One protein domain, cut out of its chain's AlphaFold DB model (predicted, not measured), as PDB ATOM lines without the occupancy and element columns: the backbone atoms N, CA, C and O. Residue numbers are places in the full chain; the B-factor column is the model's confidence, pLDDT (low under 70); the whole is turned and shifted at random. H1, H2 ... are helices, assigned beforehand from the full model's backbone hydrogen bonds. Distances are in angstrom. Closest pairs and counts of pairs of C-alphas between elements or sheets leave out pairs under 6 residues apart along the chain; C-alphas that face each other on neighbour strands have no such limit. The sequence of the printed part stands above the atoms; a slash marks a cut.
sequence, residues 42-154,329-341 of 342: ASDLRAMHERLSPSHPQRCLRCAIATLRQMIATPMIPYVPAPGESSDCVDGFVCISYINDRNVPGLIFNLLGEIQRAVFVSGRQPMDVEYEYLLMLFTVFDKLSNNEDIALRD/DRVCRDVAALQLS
ATOM      1  N   ALA A  42      23.402 -26.479  59.043       97.00
ATOM      2  CA  ALA A  42      24.220 -25.631  58.179       97.00
ATOM      3  C   ALA A  42      25.580 -25.307  58.821       97.00
ATOM      4  O   ALA A  42      26.625 -25.509  58.200       97.00
ATOM      5  N   SER A  43      25.585 -24.888  60.091       97.50
ATOM      6  CA  SER A  43      26.824 -24.628  60.831       97.50
ATOM      7  C   SER A  43      27.663 -25.892  61.015       97.50
ATOM      8  O   SER A  43      28.883 -25.844  60.872       97.50
ATOM      9  N   ASP A  44      27.021 -27.034  61.265       96.50
ATOM     10  CA  ASP A  44      27.694 -28.321  61.441       96.50
ATOM     11  C   ASP A  44      28.365 -28.782  60.137       96.50
ATOM     12  O   ASP A  44      29.508 -29.244  60.165       96.50
ATOM     13  N   LEU A  45      27.699 -28.609  58.987       96.75
ATOM     14  CA  LEU A  45      28.254 -28.894  57.658       96.75
ATOM     15  C   LEU A  45      29.488 -28.035  57.368       96.75
ATOM     16  O   LEU A  45      30.511 -28.564  56.932       96.75
ATOM     17  N   ARG A  46      29.439 -26.735  57.679       96.62
ATOM     18  CA  ARG A  46      30.593 -25.831  57.531       96.62
ATOM     19  C   ARG A  46      31.748 -26.219  58.447       96.62
ATOM     20  O   ARG A  46      32.880 -26.345  57.993       96.62
ATOM     21  N   ALA A  47      31.465 -26.480  59.721       94.94
ATOM     22  CA  ALA A  47      32.483 -26.915  60.673       94.94
ATOM     23  C   ALA A  47      33.114 -28.258  60.267       94.94
ATOM     24  O   ALA A  47      34.297 -28.498  60.500       94.94
ATOM     25  N   MET A  48      32.347 -29.165  59.659       94.69
ATOM     26  CA  MET A  48      32.894 -30.393  59.082       94.69
ATOM     27  C   MET A  48      33.763 -30.136  57.857       94.69
ATOM     28  O   MET A  48      34.831 -30.731  57.772       94.69
ATOM     29  N   HIS A  49      33.338 -29.258  56.948       94.62
ATOM     30  CA  HIS A  49      34.129 -28.885  55.777       94.62
ATOM     31  C   HIS A  49      35.513 -28.362  56.181       94.62
ATOM     32  O   HIS A  49      36.525 -28.879  55.713       94.62
ATOM     33  N   GLU A  50      35.575 -27.428  57.135       92.69
ATOM     34  CA  GLU A  50      36.848 -26.919  57.665       92.69
ATOM     35  C   GLU A  50      37.723 -28.035  58.248       92.69
ATOM     36  O   GLU A  50      38.931 -28.094  58.006       92.69
ATOM     37  N   ARG A  51      37.108 -28.985  58.965       91.19
ATOM     38  CA  ARG A  51      37.817 -30.140  59.528       91.19
ATOM     39  C   ARG A  51      38.308 -31.132  58.479       91.19
ATOM     40  O   ARG A  51      39.218 -31.899  58.773       91.19
ATOM     41  N   LEU A  52      37.730 -31.154  57.280       90.31
ATOM     42  CA  LEU A  52      38.179 -32.031  56.195       90.31
ATOM     43  C   LEU A  52      39.401 -31.499  55.449       90.31
ATOM     44  O   LEU A  52      40.032 -32.282  54.724       90.31
ATOM     45  N   SER A  53      39.757 -30.227  55.654       89.44
ATOM     46  CA  SER A  53      40.941 -29.624  55.052       89.44
ATOM     47  C   SER A  53      42.193 -30.473  55.324       89.44
ATOM     48  O   SER A  53      42.404 -30.906  56.461       89.44
ATOM     49  N   PRO A  54      43.060 -30.716  54.318       84.19
ATOM     50  CA  PRO A  54      44.280 -31.506  54.491       84.19
ATOM     51  C   PRO A  54      45.220 -30.977  55.580       84.19
ATOM     52  O   PRO A  54      45.973 -31.752  56.160       84.19
ATOM     53  N   SER A  55      45.177 -29.671  55.858       85.75
ATOM     54  CA  SER A  55      45.989 -29.028  56.894       85.75
ATOM     55  C   SER A  55      45.364 -29.093  58.289       85.75
ATOM     56  O   SER A  55      45.977 -28.622  59.246       85.75
ATOM     57  N   HIS A  56      44.141 -29.616  58.427       86.50
ATOM     58  CA  HIS A  56      43.448 -29.617  59.705       86.50
ATOM     59  C   HIS A  56      43.969 -30.746  60.616       86.50
ATOM     60  O   HIS A  56      43.916 -31.916  60.230       86.50
ATOM     61  N   PRO A  57      44.429 -30.441  61.846       81.00
ATOM     62  CA  PRO A  57      45.062 -31.429  62.724       81.00
ATOM     63  C   PRO A  57      44.098 -32.526  63.193       81.00
ATOM     64  O   PRO A  57      44.527 -33.631  63.501       81.00
ATOM     65  N   GLN A  58      42.796 -32.230  63.231       84.25
ATOM     66  CA  GLN A  58      41.738 -33.140  63.679       84.25
ATOM     67  C   GLN A  58      40.905 -33.681  62.509       84.25
ATOM     68  O   GLN A  58      39.695 -33.892  62.625       84.25
ATOM     69  N   ARG A  59      41.528 -33.856  61.338       87.00
ATOM     70  CA  ARG A  59      40.842 -34.350  60.143       87.00
ATOM     71  C   ARG A  59      40.304 -35.762  60.366       87.00
ATOM     72  O   ARG A  59      41.067 -36.717  60.470       87.00
ATOM     73  N   CYS A  60      38.978 -35.900  60.375       88.69
ATOM     74  CA  CYS A  60      38.295 -37.176  60.584       88.69
ATOM     75  C   CYS A  60      37.270 -37.450  59.475       88.69
ATOM     76  O   CYS A  60      36.109 -37.042  59.550       88.69
ATOM     77  N   LEU A  61      37.690 -38.198  58.453       91.50
ATOM     78  CA  LEU A  61      36.831 -38.565  57.322       91.50
ATOM     79  C   LEU A  61      35.673 -39.482  57.744       91.50
ATOM     80  O   LEU A  61      34.538 -39.292  57.316       91.50
ATOM     81  N   ARG A  62      35.945 -40.417  58.662       92.75
ATOM     82  CA  ARG A  62      34.954 -41.324  59.268       92.75
ATOM     83  C   ARG A  62      33.818 -40.548  59.934       92.75
ATOM     84  O   ARG A  62      32.645 -40.831  59.704       92.75
ATOM     85  N   CYS A  63      34.176 -39.512  60.693       93.06
ATOM     86  CA  CYS A  63      33.232 -38.631  61.369       93.06
ATOM     87  C   CYS A  63      32.354 -37.873  60.364       93.06
ATOM     88  O   CYS A  63      31.145 -37.766  60.565       93.06
ATOM     89  N   ALA A  64      32.943 -37.376  59.270       94.69
ATOM     90  CA  ALA A  64      32.207 -36.664  58.231       94.69
ATOM     91  C   ALA A  64      31.212 -37.580  57.497       94.69
ATOM     92  O   ALA A  64      30.048 -37.215  57.343       94.69
ATOM     93  N   ILE A  65      31.627 -38.799  57.130       95.50
ATOM     94  CA  ILE A  65      30.752 -39.800  56.495       95.50
ATOM     95  C   ILE A  65      29.591 -40.180  57.426       95.50
ATOM     96  O   ILE A  65      28.431 -40.172  57.009       95.50
ATOM     97  N   ALA A  66      29.884 -40.469  58.699       95.31
ATOM     98  CA  ALA A  66      28.865 -40.816  59.687       95.31
ATOM     99  C   ALA A  66      27.857 -39.687  59.907       95.31
ATOM    100  O   ALA A  66      26.647 -39.925  59.949       95.31
ATOM    101  N   THR A  67      28.345 -38.451  59.981       94.69
ATOM    102  CA  THR A  67      27.484 -37.283  60.161       94.69
ATOM    103  C   THR A  67      26.628 -37.028  58.926       94.69
ATOM    104  O   THR A  67      25.428 -36.802  59.072       94.69
ATOM    105  N   LEU A  68      27.185 -37.143  57.713       95.50
ATOM    106  CA  LEU A  68      26.402 -37.028  56.481       95.50
ATOM    107  C   LEU A  68      25.290 -38.071  56.419       95.50
ATOM    108  O   LEU A  68      24.139 -37.699  56.207       95.50
ATOM    109  N   ARG A  69      25.593 -39.352  56.678       95.50
ATOM    110  CA  ARG A  69      24.566 -40.408  56.745       95.50
ATOM    111  C   ARG A  69      23.453 -40.046  57.716       95.50
ATOM    112  O   ARG A  69      22.283 -40.329  57.453       95.50
ATOM    113  N   GLN A  70      23.820 -39.469  58.849       93.81
ATOM    114  CA  GLN A  70      22.849 -39.106  59.857       93.81
ATOM    115  C   GLN A  70      21.991 -37.910  59.429       93.81
ATOM    116  O   GLN A  70      20.780 -37.942  59.648       93.81
ATOM    117  N   MET A  71      22.582 -36.897  58.790       94.62
ATOM    118  CA  MET A  71      21.873 -35.717  58.286       94.62
ATOM    119  C   MET A  71      20.888 -36.071  57.175       94.62
ATOM    120  O   MET A  71      19.738 -35.641  57.233       94.62
ATOM    121  N   ILE A  72      21.276 -36.911  56.214       93.12
ATOM    122  CA  ILE A  72      20.377 -37.291  55.112       93.12
ATOM    123  C   ILE A  72      19.196 -38.169  55.558       93.12
ATOM    124  O   ILE A  72      18.278 -38.418  54.787       93.12
ATOM    125  N   ALA A  73      19.234 -38.697  56.784       92.69
ATOM    126  CA  ALA A  73      18.122 -39.433  57.378       92.69
ATOM    127  C   ALA A  73      17.123 -38.513  58.103       92.69
ATOM    128  O   ALA A  73      16.133 -39.004  58.643       92.69
ATOM    129  N   THR A  74      17.400 -37.207  58.168       92.94
ATOM    130  CA  THR A  74      16.520 -36.219  58.799       92.94
ATOM    131  C   THR A  74      15.567 -35.589  57.784       92.94
ATOM    132  O   THR A  74      15.922 -35.509  56.607       92.94
ATOM    133  N   PRO A  75      14.389 -35.101  58.218       91.12
ATOM    134  CA  PRO A  75      13.492 -34.352  57.345       91.12
ATOM    135  C   PRO A  75      14.207 -33.164  56.693       91.12
ATOM    136  O   PRO A  75      14.898 -32.384  57.361       91.12
ATOM    137  N   MET A  76      14.043 -33.024  55.385       88.62
ATOM    138  CA  MET A  76      14.581 -31.927  54.589       88.62
ATOM    139  C   MET A  76      13.486 -31.412  53.672       88.62
ATOM    140  O   MET A  76      12.655 -32.185  53.208       88.62
ATOM    141  N   ILE A  77      13.502 -30.107  53.435       87.94
ATOM    142  CA  ILE A  77      12.645 -29.470  52.441       87.94
ATOM    143  C   ILE A  77      13.474 -29.140  51.199       87.94
ATOM    144  O   ILE A  77      14.676 -28.871  51.332       87.94
ATOM    145  N   PRO A  78      12.851 -29.114  50.010       86.81
ATOM    146  CA  PRO A  78      13.478 -28.568  48.819       86.81
ATOM    147  C   PRO A  78      13.965 -27.135  49.064       86.81
ATOM    148  O   PRO A  78      13.264 -26.319  49.669       86.81
ATOM    149  N   TYR A  79      15.165 -26.813  48.583       90.62
ATOM    150  CA  TYR A  79      15.662 -25.443  48.641       90.62
ATOM    151  C   TYR A  79      14.993 -24.595  47.556       90.62
ATOM    152  O   TYR A  79      15.031 -24.939  46.376       90.62
ATOM    153  N   VAL A  80      14.404 -23.469  47.961       90.69
ATOM    154  CA  VAL A  80      13.831 -22.482  47.041       90.69
ATOM    155  C   VAL A  80      14.845 -21.349  46.861       90.69
ATOM    156  O   VAL A  80      15.083 -20.608  47.820       90.69
ATOM    157  N   PRO A  81      15.455 -21.204  45.671       90.38
ATOM    158  CA  PRO A  81      16.502 -20.218  45.447       90.38
ATOM    159  C   PRO A  81      15.964 -18.789  45.449       90.38
ATOM    160  O   PRO A  81      14.834 -18.523  45.024       90.38
ATOM    161  N   ALA A  82      16.797 -17.848  45.893       91.31
ATOM    162  CA  ALA A  82      16.464 -16.431  45.800       91.31
ATOM    163  C   ALA A  82      16.502 -15.955  44.331       91.31
ATOM    164  O   ALA A  82      17.277 -16.487  43.528       91.31
ATOM    165  N   PRO A  83      15.714 -14.932  43.944       92.56
ATOM    166  CA  PRO A  83      15.786 -14.371  42.597       92.56
ATOM    167  C   PRO A  83      17.215 -13.926  42.254       92.56
ATOM    168  O   PRO A  83      17.804 -13.114  42.964       92.56
ATOM    169  N   GLY A  84      17.767 -14.454  41.159       90.69
ATOM    170  CA  GLY A  84      19.129 -14.145  40.709       90.69
ATOM    171  C   GLY A  84      20.238 -15.002  41.333       90.69
ATOM    172  O   GLY A  84      21.406 -14.789  41.011       90.69
ATOM    173  N   GLU A  85      19.910 -15.976  42.185       92.38
ATOM    174  CA  GLU A  85      20.886 -16.952  42.673       92.38
ATOM    175  C   GLU A  85      21.356 -17.866  41.527       92.38
ATOM    176  O   GLU A  85      20.555 -18.362  40.732       92.38
ATOM    177  N   SER A  86      22.672 -18.063  41.407       92.50
ATOM    178  CA  SER A  86      23.243 -18.866  40.318       92.50
ATOM    179  C   SER A  86      22.968 -20.360  40.511       92.50
ATOM    180  O   SER A  86      22.973 -20.841  41.643       92.50
ATOM    181  N   SER A  87      22.809 -21.113  39.414       89.50
ATOM    182  CA  SER A  87      22.626 -22.577  39.483       89.50
ATOM    183  C   SER A  87      23.756 -23.254  40.255       89.50
ATOM    184  O   SER A  87      23.492 -24.149  41.046       89.50
ATOM    185  N   ASP A  88      24.997 -22.784  40.109       89.44
ATOM    186  CA  ASP A  88      26.143 -23.358  40.818       89.44
ATOM    187  C   ASP A  88      26.051 -23.151  42.342       89.44
ATOM    188  O   ASP A  88      26.459 -24.029  43.104       89.44
ATOM    189  N   CYS A  89      25.493 -22.025  42.806       91.06
ATOM    190  CA  CYS A  89      25.222 -21.796  44.232       91.06
ATOM    191  C   CYS A  89      24.117 -22.720  44.751       91.06
ATOM    192  O   CYS A  89      24.248 -23.298  45.832       91.06
ATOM    193  N   VAL A  90      23.050 -22.876  43.965       90.06
ATOM    194  CA  VAL A  90      21.899 -23.730  44.289       90.06
ATOM    195  C   VAL A  90      22.311 -25.199  44.351       90.06
ATOM    196  O   VAL A  90      21.974 -25.902  45.301       90.06
ATOM    197  N   ASP A  91      23.099 -25.648  43.382       87.44
ATOM    198  CA  ASP A  91      23.574 -27.024  43.283       87.44
ATOM    199  C   ASP A  91      24.770 -27.311  44.213       87.44
ATOM    200  O   ASP A  91      25.178 -28.457  44.370       87.44
ATOM    201  N   GLY A  92      25.345 -26.293  44.860       91.50
ATOM    202  CA  GLY A  92      26.480 -26.466  45.769       91.50
ATOM    203  C   GLY A  92      27.809 -26.762  45.064       91.50
ATOM    204  O   GLY A  92      28.708 -27.356  45.660       91.50
ATOM    205  N   PHE A  93      27.962 -26.336  43.807       90.50
ATOM    206  CA  PHE A  93      29.199 -26.458  43.025       90.50
ATOM    207  C   PHE A  93      30.184 -25.294  43.225       90.50
ATOM    208  O   PHE A  93      31.263 -25.286  42.633       90.50
ATOM    209  N   VAL A  94      29.833 -24.322  44.064       93.56
ATOM    210  CA  VAL A  94      30.704 -23.212  44.479       93.56
ATOM    211  C   VAL A  94      31.439 -23.530  45.786       93.56
ATOM    212  O   VAL A  94      31.168 -24.535  46.437       93.56
ATOM    213  N   CYS A  95      32.377 -22.673  46.206       94.31
ATOM    214  CA  CYS A  95      32.981 -22.800  47.538       94.31
ATOM    215  C   CYS A  95      31.891 -22.745  48.619       94.31
ATOM    216  O   CYS A  95      30.969 -21.931  48.517       94.31
ATOM    217  N   ILE A  96      32.014 -23.578  49.660       95.38
ATOM    218  CA  ILE A  96      30.985 -23.725  50.694       95.38
ATOM    219  C   ILE A  96      30.563 -22.380  51.301       95.38
ATOM    220  O   ILE A  96      29.389 -22.190  51.605       95.38
ATOM    221  N   SER A  97      31.488 -21.422  51.430       95.69
ATOM    222  CA  SER A  97      31.243 -20.076  51.968       95.69
ATOM    223  C   SER A  97      30.229 -19.250  51.166       95.69
ATOM    224  O   SER A  97      29.633 -18.340  51.732       95.69
ATOM    225  N   TYR A  98      29.996 -19.578  49.892       96.00
ATOM    226  CA  TYR A  98      29.024 -18.899  49.028       96.00
ATOM    227  C   TYR A  98      27.645 -19.566  48.996       96.00
ATOM    228  O   TYR A  98      26.709 -18.999  48.437       96.00
ATOM    229  N   ILE A  99      27.500 -20.762  49.569       95.94
ATOM    230  CA  ILE A  99      26.219 -21.475  49.615       95.94
ATOM    231  C   ILE A  99      25.380 -20.892  50.754       95.94
ATOM    232  O   ILE A  99      25.898 -20.688  51.849       95.94
ATOM    233  N   ASN A 100      24.093 -20.623  50.529       95.94
ATOM    234  CA  ASN A 100      23.191 -20.120  51.568       95.94
ATOM    235  C   ASN A 100      22.988 -21.161  52.693       95.94
ATOM    236  O   ASN A 100      22.829 -22.344  52.411       95.94
ATOM    237  N   ASP A 101      22.906 -20.737  53.958       95.81
ATOM    238  CA  ASP A 101      22.646 -21.646  55.093       95.81
ATOM    239  C   ASP A 101      21.281 -22.346  55.016       95.81
ATOM    240  O   ASP A 101      21.100 -23.436  55.558       95.81
ATOM    241  N   ARG A 102      20.313 -21.749  54.312       94.06
ATOM    242  CA  ARG A 102      19.018 -22.383  54.023       94.06
ATOM    243  C   ARG A 102      19.130 -23.474  52.957       94.06
ATOM    244  O   ARG A 102      18.279 -24.359  52.915       94.06
ATOM    245  N   ASN A 103      20.181 -23.453  52.137       95.00
ATOM    246  CA  ASN A 103      20.462 -24.470  51.130       95.00
ATOM    247  C   ASN A 103      21.220 -25.663  51.738       95.00
ATOM    248  O   ASN A 103      22.341 -25.996  51.347       95.00
ATOM    249  N   VAL A 104      20.599 -26.319  52.720       94.94
ATOM    250  CA  VAL A 104      21.150 -27.525  53.358       94.94
ATOM    251  C   VAL A 104      21.457 -28.634  52.335       94.94
ATOM    252  O   VAL A 104      22.537 -29.218  52.438       94.94
ATOM    253  N   PRO A 105      20.606 -28.908  51.320       93.56
ATOM    254  CA  PRO A 105      20.943 -29.856  50.256       93.56
ATOM    255  C   PRO A 105      22.239 -29.500  49.514       93.56
ATOM    256  O   PRO A 105      23.115 -30.354  49.379       93.56
ATOM    257  N   GLY A 106      22.411 -28.241  49.097       93.56
ATOM    258  CA  GLY A 106      23.631 -27.775  48.432       93.56
ATOM    259  C   GLY A 106      24.873 -27.913  49.316       93.56
ATOM    260  O   GLY A 106      25.913 -28.375  48.849       93.56
ATOM    261  N   LEU A 107      24.763 -27.601  50.613       96.12
ATOM    262  CA  LEU A 107      25.847 -27.813  51.582       96.12
ATOM    263  C   LEU A 107      26.215 -29.303  51.726       96.12
ATOM    264  O   LEU A 107      27.399 -29.638  51.797       96.12
ATOM    265  N   ILE A 108      25.222 -30.201  51.743       95.56
ATOM    266  CA  ILE A 108      25.438 -31.656  51.783       95.56
ATOM    267  C   ILE A 108      26.178 -32.123  50.529       95.56
ATOM    268  O   ILE A 108      27.165 -32.849  50.651       95.56
ATOM    269  N   PHE A 109      25.742 -31.702  49.338       93.19
ATOM    270  CA  PHE A 109      26.392 -32.086  48.083       93.19
ATOM    271  C   PHE A 109      27.820 -31.560  47.981       93.19
ATOM    272  O   PHE A 109      28.718 -32.289  47.557       93.19
ATOM    273  N   ASN A 110      28.049 -30.329  48.434       95.12
ATOM    274  CA  ASN A 110      29.380 -29.747  48.482       95.12
ATOM    275  C   ASN A 110      30.326 -30.575  49.366       95.12
ATOM    276  O   ASN A 110      31.386 -31.014  48.915       95.12
ATOM    277  N   LEU A 111      29.898 -30.879  50.599       95.44
ATOM    278  CA  LEU A 111      30.679 -31.683  51.539       95.44
ATOM    279  C   LEU A 111      30.886 -33.120  51.042       95.44
ATOM    280  O   LEU A 111      31.961 -33.692  51.221       95.44
ATOM    281  N   LEU A 112      29.879 -33.709  50.396       94.31
ATOM    282  CA  LEU A 112      29.985 -35.030  49.784       94.31
ATOM    283  C   LEU A 112      31.057 -35.056  48.690       94.31
ATOM    284  O   LEU A 112      31.837 -36.004  48.633       94.31
ATOM    285  N   GLY A 113      31.149 -34.000  47.877       91.38
ATOM    286  CA  GLY A 113      32.209 -33.844  46.881       91.38
ATOM    287  C   GLY A 113      33.609 -33.760  47.504       91.38
ATOM    288  O   GLY A 113      34.548 -34.370  46.985       91.38
ATOM    289  N   GLU A 114      33.760 -33.060  48.633       91.38
ATOM    290  CA  GLU A 114      35.017 -33.027  49.401       91.38
ATOM    291  C   GLU A 114      35.393 -34.414  49.938       91.38
ATOM    292  O   GLU A 114      36.533 -34.860  49.788       91.38
ATOM    293  N   ILE A 115      34.428 -35.130  50.522       92.12
ATOM    294  CA  ILE A 115      34.622 -36.496  51.028       92.12
ATOM    295  C   ILE A 115      35.002 -37.437  49.890       92.12
ATOM    296  O   ILE A 115      35.946 -38.207  50.033       92.12
ATOM    297  N   GLN A 116      34.319 -37.360  48.750       89.00
ATOM    298  CA  GLN A 116      34.617 -38.191  47.591       89.00
ATOM    299  C   GLN A 116      36.046 -37.952  47.098       89.00
ATOM    300  O   GLN A 116      36.788 -38.909  46.908       89.00
ATOM    301  N   ARG A 117      36.480 -36.693  46.970       86.81
ATOM    302  CA  ARG A 117      37.870 -36.369  46.603       86.81
ATOM    303  C   ARG A 117      38.880 -36.845  47.644       86.81
ATOM    304  O   ARG A 117      39.969 -37.277  47.280       86.81
ATOM    305  N   ALA A 118      38.522 -36.783  48.924       86.50
ATOM    306  CA  ALA A 118      39.357 -37.255  50.020       86.50
ATOM    307  C   ALA A 118      39.499 -38.784  50.059       86.50
ATOM    308  O   ALA A 118      40.588 -39.272  50.357       86.50
ATOM    309  N   VAL A 119      38.420 -39.526  49.794       86.19
ATOM    310  CA  VAL A 119      38.419 -40.996  49.748       86.19
ATOM    311  C   VAL A 119      39.096 -41.482  48.468       86.19
ATOM    312  O   VAL A 119      39.949 -42.361  48.529       86.19
ATOM    313  N   PHE A 120      38.746 -40.890  47.326       80.62
ATOM    314  CA  PHE A 120      39.084 -41.371  45.987       80.62
ATOM    315  C   PHE A 120      40.035 -40.423  45.251       80.62
ATOM    316  O   PHE A 120      39.747 -39.946  44.151       80.62
ATOM    317  N   VAL A 121      41.184 -40.127  45.858       76.06
ATOM    318  CA  VAL A 121      42.222 -39.324  45.202       76.06
ATOM    319  C   VAL A 121      42.629 -40.023  43.903       76.06
ATOM    320  O   VAL A 121      43.131 -41.145  43.941       76.06
ATOM    321  N   SER A 122      42.408 -39.366  42.760       55.81
ATOM    322  CA  SER A 122      42.618 -39.935  41.426       55.81
ATOM    323  C   SER A 122      43.986 -40.620  41.311       55.81
ATOM    324  O   SER A 122      45.023 -39.959  41.305       55.81
ATOM    325  N   GLY A 123      43.980 -41.953  41.238       55.16
ATOM    326  CA  GLY A 123      45.177 -42.773  41.037       55.16
ATOM    327  C   GLY A 123      45.899 -43.254  42.301       55.16
ATOM    328  O   GLY A 123      46.984 -43.821  42.177       55.16
ATOM    329  N   ARG A 124      45.347 -43.066  43.505       57.03
ATOM    330  CA  ARG A 124      45.839 -43.739  44.722       57.03
ATOM    331  C   ARG A 124      44.808 -44.735  45.230       57.03
ATOM    332  O   ARG A 124      43.614 -44.558  45.000       57.03
ATOM    333  N   GLN A 125      45.278 -45.777  45.925       57.16
ATOM    334  CA  GLN A 125      44.382 -46.617  46.719       57.16
ATOM    335  C   GLN A 125      43.508 -45.711  47.595       57.16
ATOM    336  O   GLN A 125      44.016 -44.681  48.064       57.16
ATOM    337  N   PRO A 126      42.228 -46.075  47.804       62.47
ATOM    338  CA  PRO A 126      41.381 -45.373  48.749       62.47
ATOM    339  C   PRO A 126      42.164 -45.153  50.039       62.47
ATOM    340  O   PRO A 126      42.887 -46.053  50.476       62.47
ATOM    341  N   MET A 127      42.065 -43.955  50.623       65.19
ATOM    342  CA  MET A 127      42.591 -43.717  51.974       65.19
ATOM    343  C   MET A 127      42.180 -44.879  52.890       65.19
ATOM    344  O   MET A 127      41.126 -45.466  52.650       65.19
ATOM    345  N   ASP A 128      42.974 -45.180  53.925       69.31
ATOM    346  CA  ASP A 128      42.713 -46.251  54.907       69.31
ATOM    347  C   ASP A 128      41.433 -45.977  55.731       69.31
ATOM    348  O   ASP A 128      41.430 -45.564  56.896       69.31
ATOM    349  N   VAL A 129      40.308 -46.089  55.038       84.31
ATOM    350  CA  VAL A 129      38.937 -45.915  55.478       84.31
ATOM    351  C   VAL A 129      38.374 -47.316  55.536       84.31
ATOM    352  O   VAL A 129      38.370 -48.031  54.532       84.31
ATOM    353  N   GLU A 130      37.897 -47.720  56.709       88.75
ATOM    354  CA  GLU A 130      37.367 -49.062  56.857       88.75
ATOM    355  C   GLU A 130      36.170 -49.280  55.931       88.75
ATOM    356  O   GLU A 130      35.367 -48.379  55.658       88.75
ATOM    357  N   TYR A 131      36.026 -50.528  55.493       89.19
ATOM    358  CA  TYR A 131      34.961 -50.967  54.602       89.19
ATOM    359  C   TYR A 131      33.562 -50.546  55.085       89.19
ATOM    360  O   TYR A 131      32.715 -50.168  54.277       89.19
ATOM    361  N   GLU A 132      33.322 -50.524  56.401       93.00
ATOM    362  CA  GLU A 132      32.044 -50.080  56.971       93.00
ATOM    363  C   GLU A 132      31.688 -48.626  56.615       93.00
ATOM    364  O   GLU A 132      30.524 -48.331  56.331       93.00
ATOM    365  N   TYR A 133      32.670 -47.720  56.560       93.25
ATOM    366  CA  TYR A 133      32.448 -46.318  56.203       93.25
ATOM    367  C   TYR A 133      32.296 -46.145  54.695       93.25
ATOM    368  O   TYR A 133      31.528 -45.292  54.260       93.25
ATOM    369  N   LEU A 134      32.951 -46.983  53.888       91.00
ATOM    370  CA  LEU A 134      32.698 -47.020  52.446       91.00
ATOM    371  C   LEU A 134      31.253 -47.448  52.160       91.00
ATOM    372  O   LEU A 134      30.554 -46.777  51.406       91.00
ATOM    373  N   LEU A 135      30.755 -48.490  52.834       92.00
ATOM    374  CA  LEU A 135      29.345 -48.900  52.743       92.00
ATOM    375  C   LEU A 135      28.398 -47.791  53.195       92.00
ATOM    376  O   LEU A 135      27.338 -47.569  52.601       92.00
ATOM    377  N   MET A 136      28.786 -47.078  54.245       94.94
ATOM    378  CA  MET A 136      28.039 -45.940  54.747       94.94
ATOM    379  C   MET A 136      27.946 -44.816  53.713       94.94
ATOM    380  O   MET A 136      26.868 -44.264  53.508       94.94
ATOM    381  N   LEU A 137      29.053 -44.520  53.032       92.88
ATOM    382  CA  LEU A 137      29.119 -43.538  51.959       92.88
ATOM    383  C   LEU A 137      28.281 -43.969  50.744       92.88
ATOM    384  O   LEU A 137      27.541 -43.155  50.202       92.88
ATOM    385  N   PHE A 138      28.297 -45.248  50.363       90.38
ATOM    386  CA  PHE A 138      27.400 -45.758  49.317       90.38
ATOM    387  C   PHE A 138      25.925 -45.650  49.704       90.38
ATOM    388  O   PHE A 138      25.103 -45.265  48.879       90.38
ATOM    389  N   THR A 139      25.592 -45.897  50.972       91.69
ATOM    390  CA  THR A 139      24.233 -45.667  51.487       91.69
ATOM    391  C   THR A 139      23.848 -44.189  51.396       91.69
ATOM    392  O   THR A 139      22.688 -43.866  51.151       91.69
ATOM    393  N   VAL A 140      24.808 -43.279  51.606       92.25
ATOM    394  CA  VAL A 140      24.592 -41.838  51.430       92.25
ATOM    395  C   VAL A 140      24.270 -41.510  49.980       92.25
ATOM    396  O   VAL A 140      23.267 -40.846  49.732       92.25
ATOM    397  N   PHE A 141      25.069 -42.017  49.040       89.25
ATOM    398  CA  PHE A 141      24.818 -41.832  47.614       89.25
ATOM    399  C   PHE A 141      23.447 -42.365  47.205       89.25
ATOM    400  O   PHE A 141      22.654 -41.601  46.672       89.25
ATOM    401  N   ASP A 142      23.127 -43.616  47.536       88.31
ATOM    402  CA  ASP A 142      21.848 -44.239  47.181       88.31
ATOM    403  C   ASP A 142      20.642 -43.444  47.714       88.31
ATOM    404  O   ASP A 142      19.677 -43.170  47.005       88.31
ATOM    405  N   LYS A 143      20.717 -42.964  48.957       87.69
ATOM    406  CA  LYS A 143      19.650 -42.137  49.529       87.69
ATOM    407  C   LYS A 143      19.503 -40.778  48.861       87.69
ATOM    408  O   LYS A 143      18.377 -40.310  48.723       87.69
ATOM    409  N   LEU A 144      20.603 -40.120  48.507       85.81
ATOM    410  CA  LEU A 144      20.556 -38.846  47.783       85.81
ATOM    411  C   LEU A 144      20.054 -39.044  46.351       85.81
ATOM    412  O   LEU A 144      19.374 -38.175  45.815       85.81
ATOM    413  N   SER A 145      20.351 -40.206  45.775       79.62
ATOM    414  CA  SER A 145      19.889 -40.639  44.468       79.62
ATOM    415  C   SER A 145      18.379 -40.889  44.409       79.62
ATOM    416  O   SER A 145      17.750 -40.559  43.410       79.62
ATOM    417  N   ASN A 146      17.801 -41.443  45.479       76.12
ATOM    418  CA  ASN A 146      16.400 -41.877  45.515       76.12
ATOM    419  C   ASN A 146      15.435 -40.883  46.195       76.12
ATOM    420  O   ASN A 146      14.224 -41.086  46.140       76.12
ATOM    421  N   ASN A 147      15.922 -39.840  46.879       67.25
ATOM    422  CA  ASN A 147      15.045 -38.870  47.546       67.25
ATOM    423  C   ASN A 147      14.532 -37.814  46.567       67.25
ATOM    424  O   ASN A 147      15.238 -36.847  46.286       67.25
ATOM    425  N   GLU A 148      13.273 -37.937  46.144       57.97
ATOM    426  CA  GLU A 148      12.571 -36.911  45.360       57.97
ATOM    427  C   GLU A 148      12.517 -35.552  46.083       57.97
ATOM    428  O   GLU A 148      12.618 -34.521  45.433       57.97
ATOM    429  N   ASP A 149      12.477 -35.518  47.420       54.09
ATOM    430  CA  ASP A 149      12.435 -34.264  48.199       54.09
ATOM    431  C   ASP A 149      13.758 -33.473  48.163       54.09
ATOM    432  O   ASP A 149      13.783 -32.250  48.303       54.09
ATOM    433  N   ILE A 150      14.879 -34.167  47.951       58.53
ATOM    434  CA  ILE A 150      16.207 -33.569  47.724       58.53
ATOM    435  C   ILE A 150      16.427 -33.361  46.216       58.53
ATOM    436  O   ILE A 150      17.153 -32.458  45.792       58.53
ATOM    437  N   ALA A 151      15.773 -34.194  45.405       47.50
ATOM    438  CA  ALA A 151      15.834 -34.232  43.955       47.50
ATOM    439  C   ALA A 151      14.662 -33.519  43.261       47.50
ATOM    440  O   ALA A 151      14.491 -33.722  42.059       47.50
ATOM    441  N   LEU A 152      13.921 -32.621  43.938       46.22
ATOM    442  CA  LEU A 152      13.001 -31.656  43.311       46.22
ATOM    443  C   LEU A 152      13.829 -30.584  42.580       46.22
ATOM    444  O   LEU A 152      13.824 -29.394  42.875       46.22
ATOM    445  N   ARG A 153      14.630 -31.083  41.651       55.06
ATOM    446  CA  ARG A 153      15.560 -30.430  40.745       55.06
ATOM    447  C   ARG A 153      15.154 -30.697  39.300       55.06
ATOM    448  O   ARG A 153      15.825 -30.214  38.396       55.06
ATOM    449  N   ASP A 154      14.050 -31.410  39.075       41.75
ATOM    450  CA  ASP A 154      13.546 -31.708  37.743       41.75
ATOM    451  C   ASP A 154      12.139 -31.123  37.544       41.75
ATOM    452  O   ASP A 154      11.269 -31.251  38.401       41.75
ATOM    453  N   ASP A 329      23.436 -36.763  37.588       56.38
ATOM    454  CA  ASP A 329      24.226 -37.284  36.463       56.38
ATOM    455  C   ASP A 329      25.727 -37.093  36.666       56.38
ATOM    456  O   ASP A 329      26.522 -37.911  36.208       56.38
ATOM    457  N   ARG A 330      26.130 -36.017  37.349       60.16
ATOM    458  CA  ARG A 330      27.534 -35.751  37.666       60.16
ATOM    459  C   ARG A 330      28.042 -36.669  38.770       60.16
ATOM    460  O   ARG A 330      29.054 -37.325  38.570       60.16
ATOM    461  N   VAL A 331      27.309 -36.776  39.878       55.62
ATOM    462  CA  VAL A 331      27.651 -37.677  40.985       55.62
ATOM    463  C   VAL A 331      27.647 -39.128  40.509       55.62
ATOM    464  O   VAL A 331      28.611 -39.839  40.747       55.62
ATOM    465  N   CYS A 332      26.635 -39.565  39.763       58.38
ATOM    466  CA  CYS A 332      26.567 -40.909  39.198       58.38
ATOM    467  C   CYS A 332      27.647 -41.160  38.151       58.38
ATOM    468  O   CYS A 332      28.183 -42.260  38.109       58.38
ATOM    469  N   ARG A 333      28.014 -40.169  37.331       65.31
ATOM    470  CA  ARG A 333      29.149 -40.302  36.410       65.31
ATOM    471  C   ARG A 333      30.464 -40.417  37.157       65.31
ATOM    472  O   ARG A 333      31.268 -41.261  36.786       65.31
ATOM    473  N   ASP A 334      30.673 -39.606  38.184       55.31
ATOM    474  CA  ASP A 334      31.900 -39.639  38.968       55.31
ATOM    475  C   ASP A 334      31.967 -40.948  39.772       55.31
ATOM    476  O   ASP A 334      32.998 -41.605  39.773       55.31
ATOM    477  N   VAL A 335      30.857 -41.419  40.347       54.44
ATOM    478  CA  VAL A 335      30.748 -42.734  41.009       54.44
ATOM    479  C   VAL A 335      30.944 -43.894  40.020       54.44
ATOM    480  O   VAL A 335      31.655 -44.847  40.336       54.44
ATOM    481  N   ALA A 336      30.376 -43.830  38.813       56.28
ATOM    482  CA  ALA A 336      30.553 -44.860  37.785       56.28
ATOM    483  C   ALA A 336      31.985 -44.879  37.229       56.28
ATOM    484  O   ALA A 336      32.564 -45.946  37.034       56.28
ATOM    485  N   ALA A 337      32.590 -43.705  37.026       54.97
ATOM    486  CA  ALA A 337      33.997 -43.583  36.661       54.97
ATOM    487  C   ALA A 337      34.908 -44.147  37.761       54.97
ATOM    488  O   ALA A 337      35.920 -44.772  37.451       54.97
ATOM    489  N   LEU A 338      34.525 -43.985  39.031       51.00
ATOM    490  CA  LEU A 338      35.228 -44.569  40.171       51.00
ATOM    491  C   LEU A 338      35.121 -46.100  40.209       51.00
ATOM    492  O   LEU A 338      36.135 -46.753  40.438       51.00
ATOM    493  N   GLN A 339      33.955 -46.689  39.924       53.00
ATOM    494  CA  GLN A 339      33.808 -48.151  39.850       53.00
ATOM    495  C   GLN A 339      34.621 -48.788  38.720       53.00
ATOM    496  O   GLN A 339      35.135 -49.882  38.895       53.00
ATOM    497  N   LEU A 340      34.768 -48.105  37.583       50.38
ATOM    498  CA  LEU A 340      35.579 -48.592  36.460       50.38
ATOM    499  C   LEU A 340      37.094 -48.503  36.718       50.38
ATOM    500  O   LEU A 340      37.875 -49.014  35.918       50.38
ATOM    501  N   SER A 341      37.507 -47.827  37.795       44.72
ATOM    502  CA  SER A 341      38.914 -47.640  38.167       44.72
ATOM    503  C   SER A 341      39.418 -48.581  39.271       44.72
ATOM    504  O   SER A 341      40.618 -48.574  39.546       44.72
TER     505      SER A 341
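Overview. This is residues 42 to 154 and 329 to 341 of the 342 residues of the protein "Protein Smaug (inferred by orthology to a D. melanogaster protein)" of Nippostrongylus brasiliensis (UniProt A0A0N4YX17). Helices H1, H2, H4 and H5 form an up-and-down bundle, each running against the one before it, with H4 nearest the middle. Short H3 packs on H4, and H6 lies near H4 and H5, touching no helix. The printed part has 126 residues with six named helices, H1 to H6 in order along the chain, and no named strand; the helices hold 70 of the 126 residues, the class is all helix, and the whole is compact, with a radius of gyration of the C-alphas of 14.3 A and spans of 43 by 32 by 26 A.

Along the chain. H1 is residues 42 to 52, from C-alpha (24.220, -25.631, 58.179); H2 61 to 71; H3 87 to 91; H4 104 to 119, 22.2 A; H5 131 to 146, 22.6 A; H6 329 to 339, to C-alpha (33.808, -48.151, 39.850).

Arrangement. H1 and H2, a hairpin, only just touch, with 3 pairs of C-alphas within 8 A, closest Met 48 and Ala 64, 6.4 A. H4 touches H1, closest C-alphas Ala 42 and Val 104, 6.0 A. H2 touches H5, closest C-alphas Arg 69 and Val 140, 5.5 A. In the six helices every O i to N i+4 pair is within hydrogen-bond range.

Size, cuts and confidence. Residues 155 to 328 are not printed; C-alphas 154 and 329 are 12.1 A apart. The link H2 to H3 is long. pLDDT is under 70 in residues 122 to 128, 147 to 154 and 329 to 341.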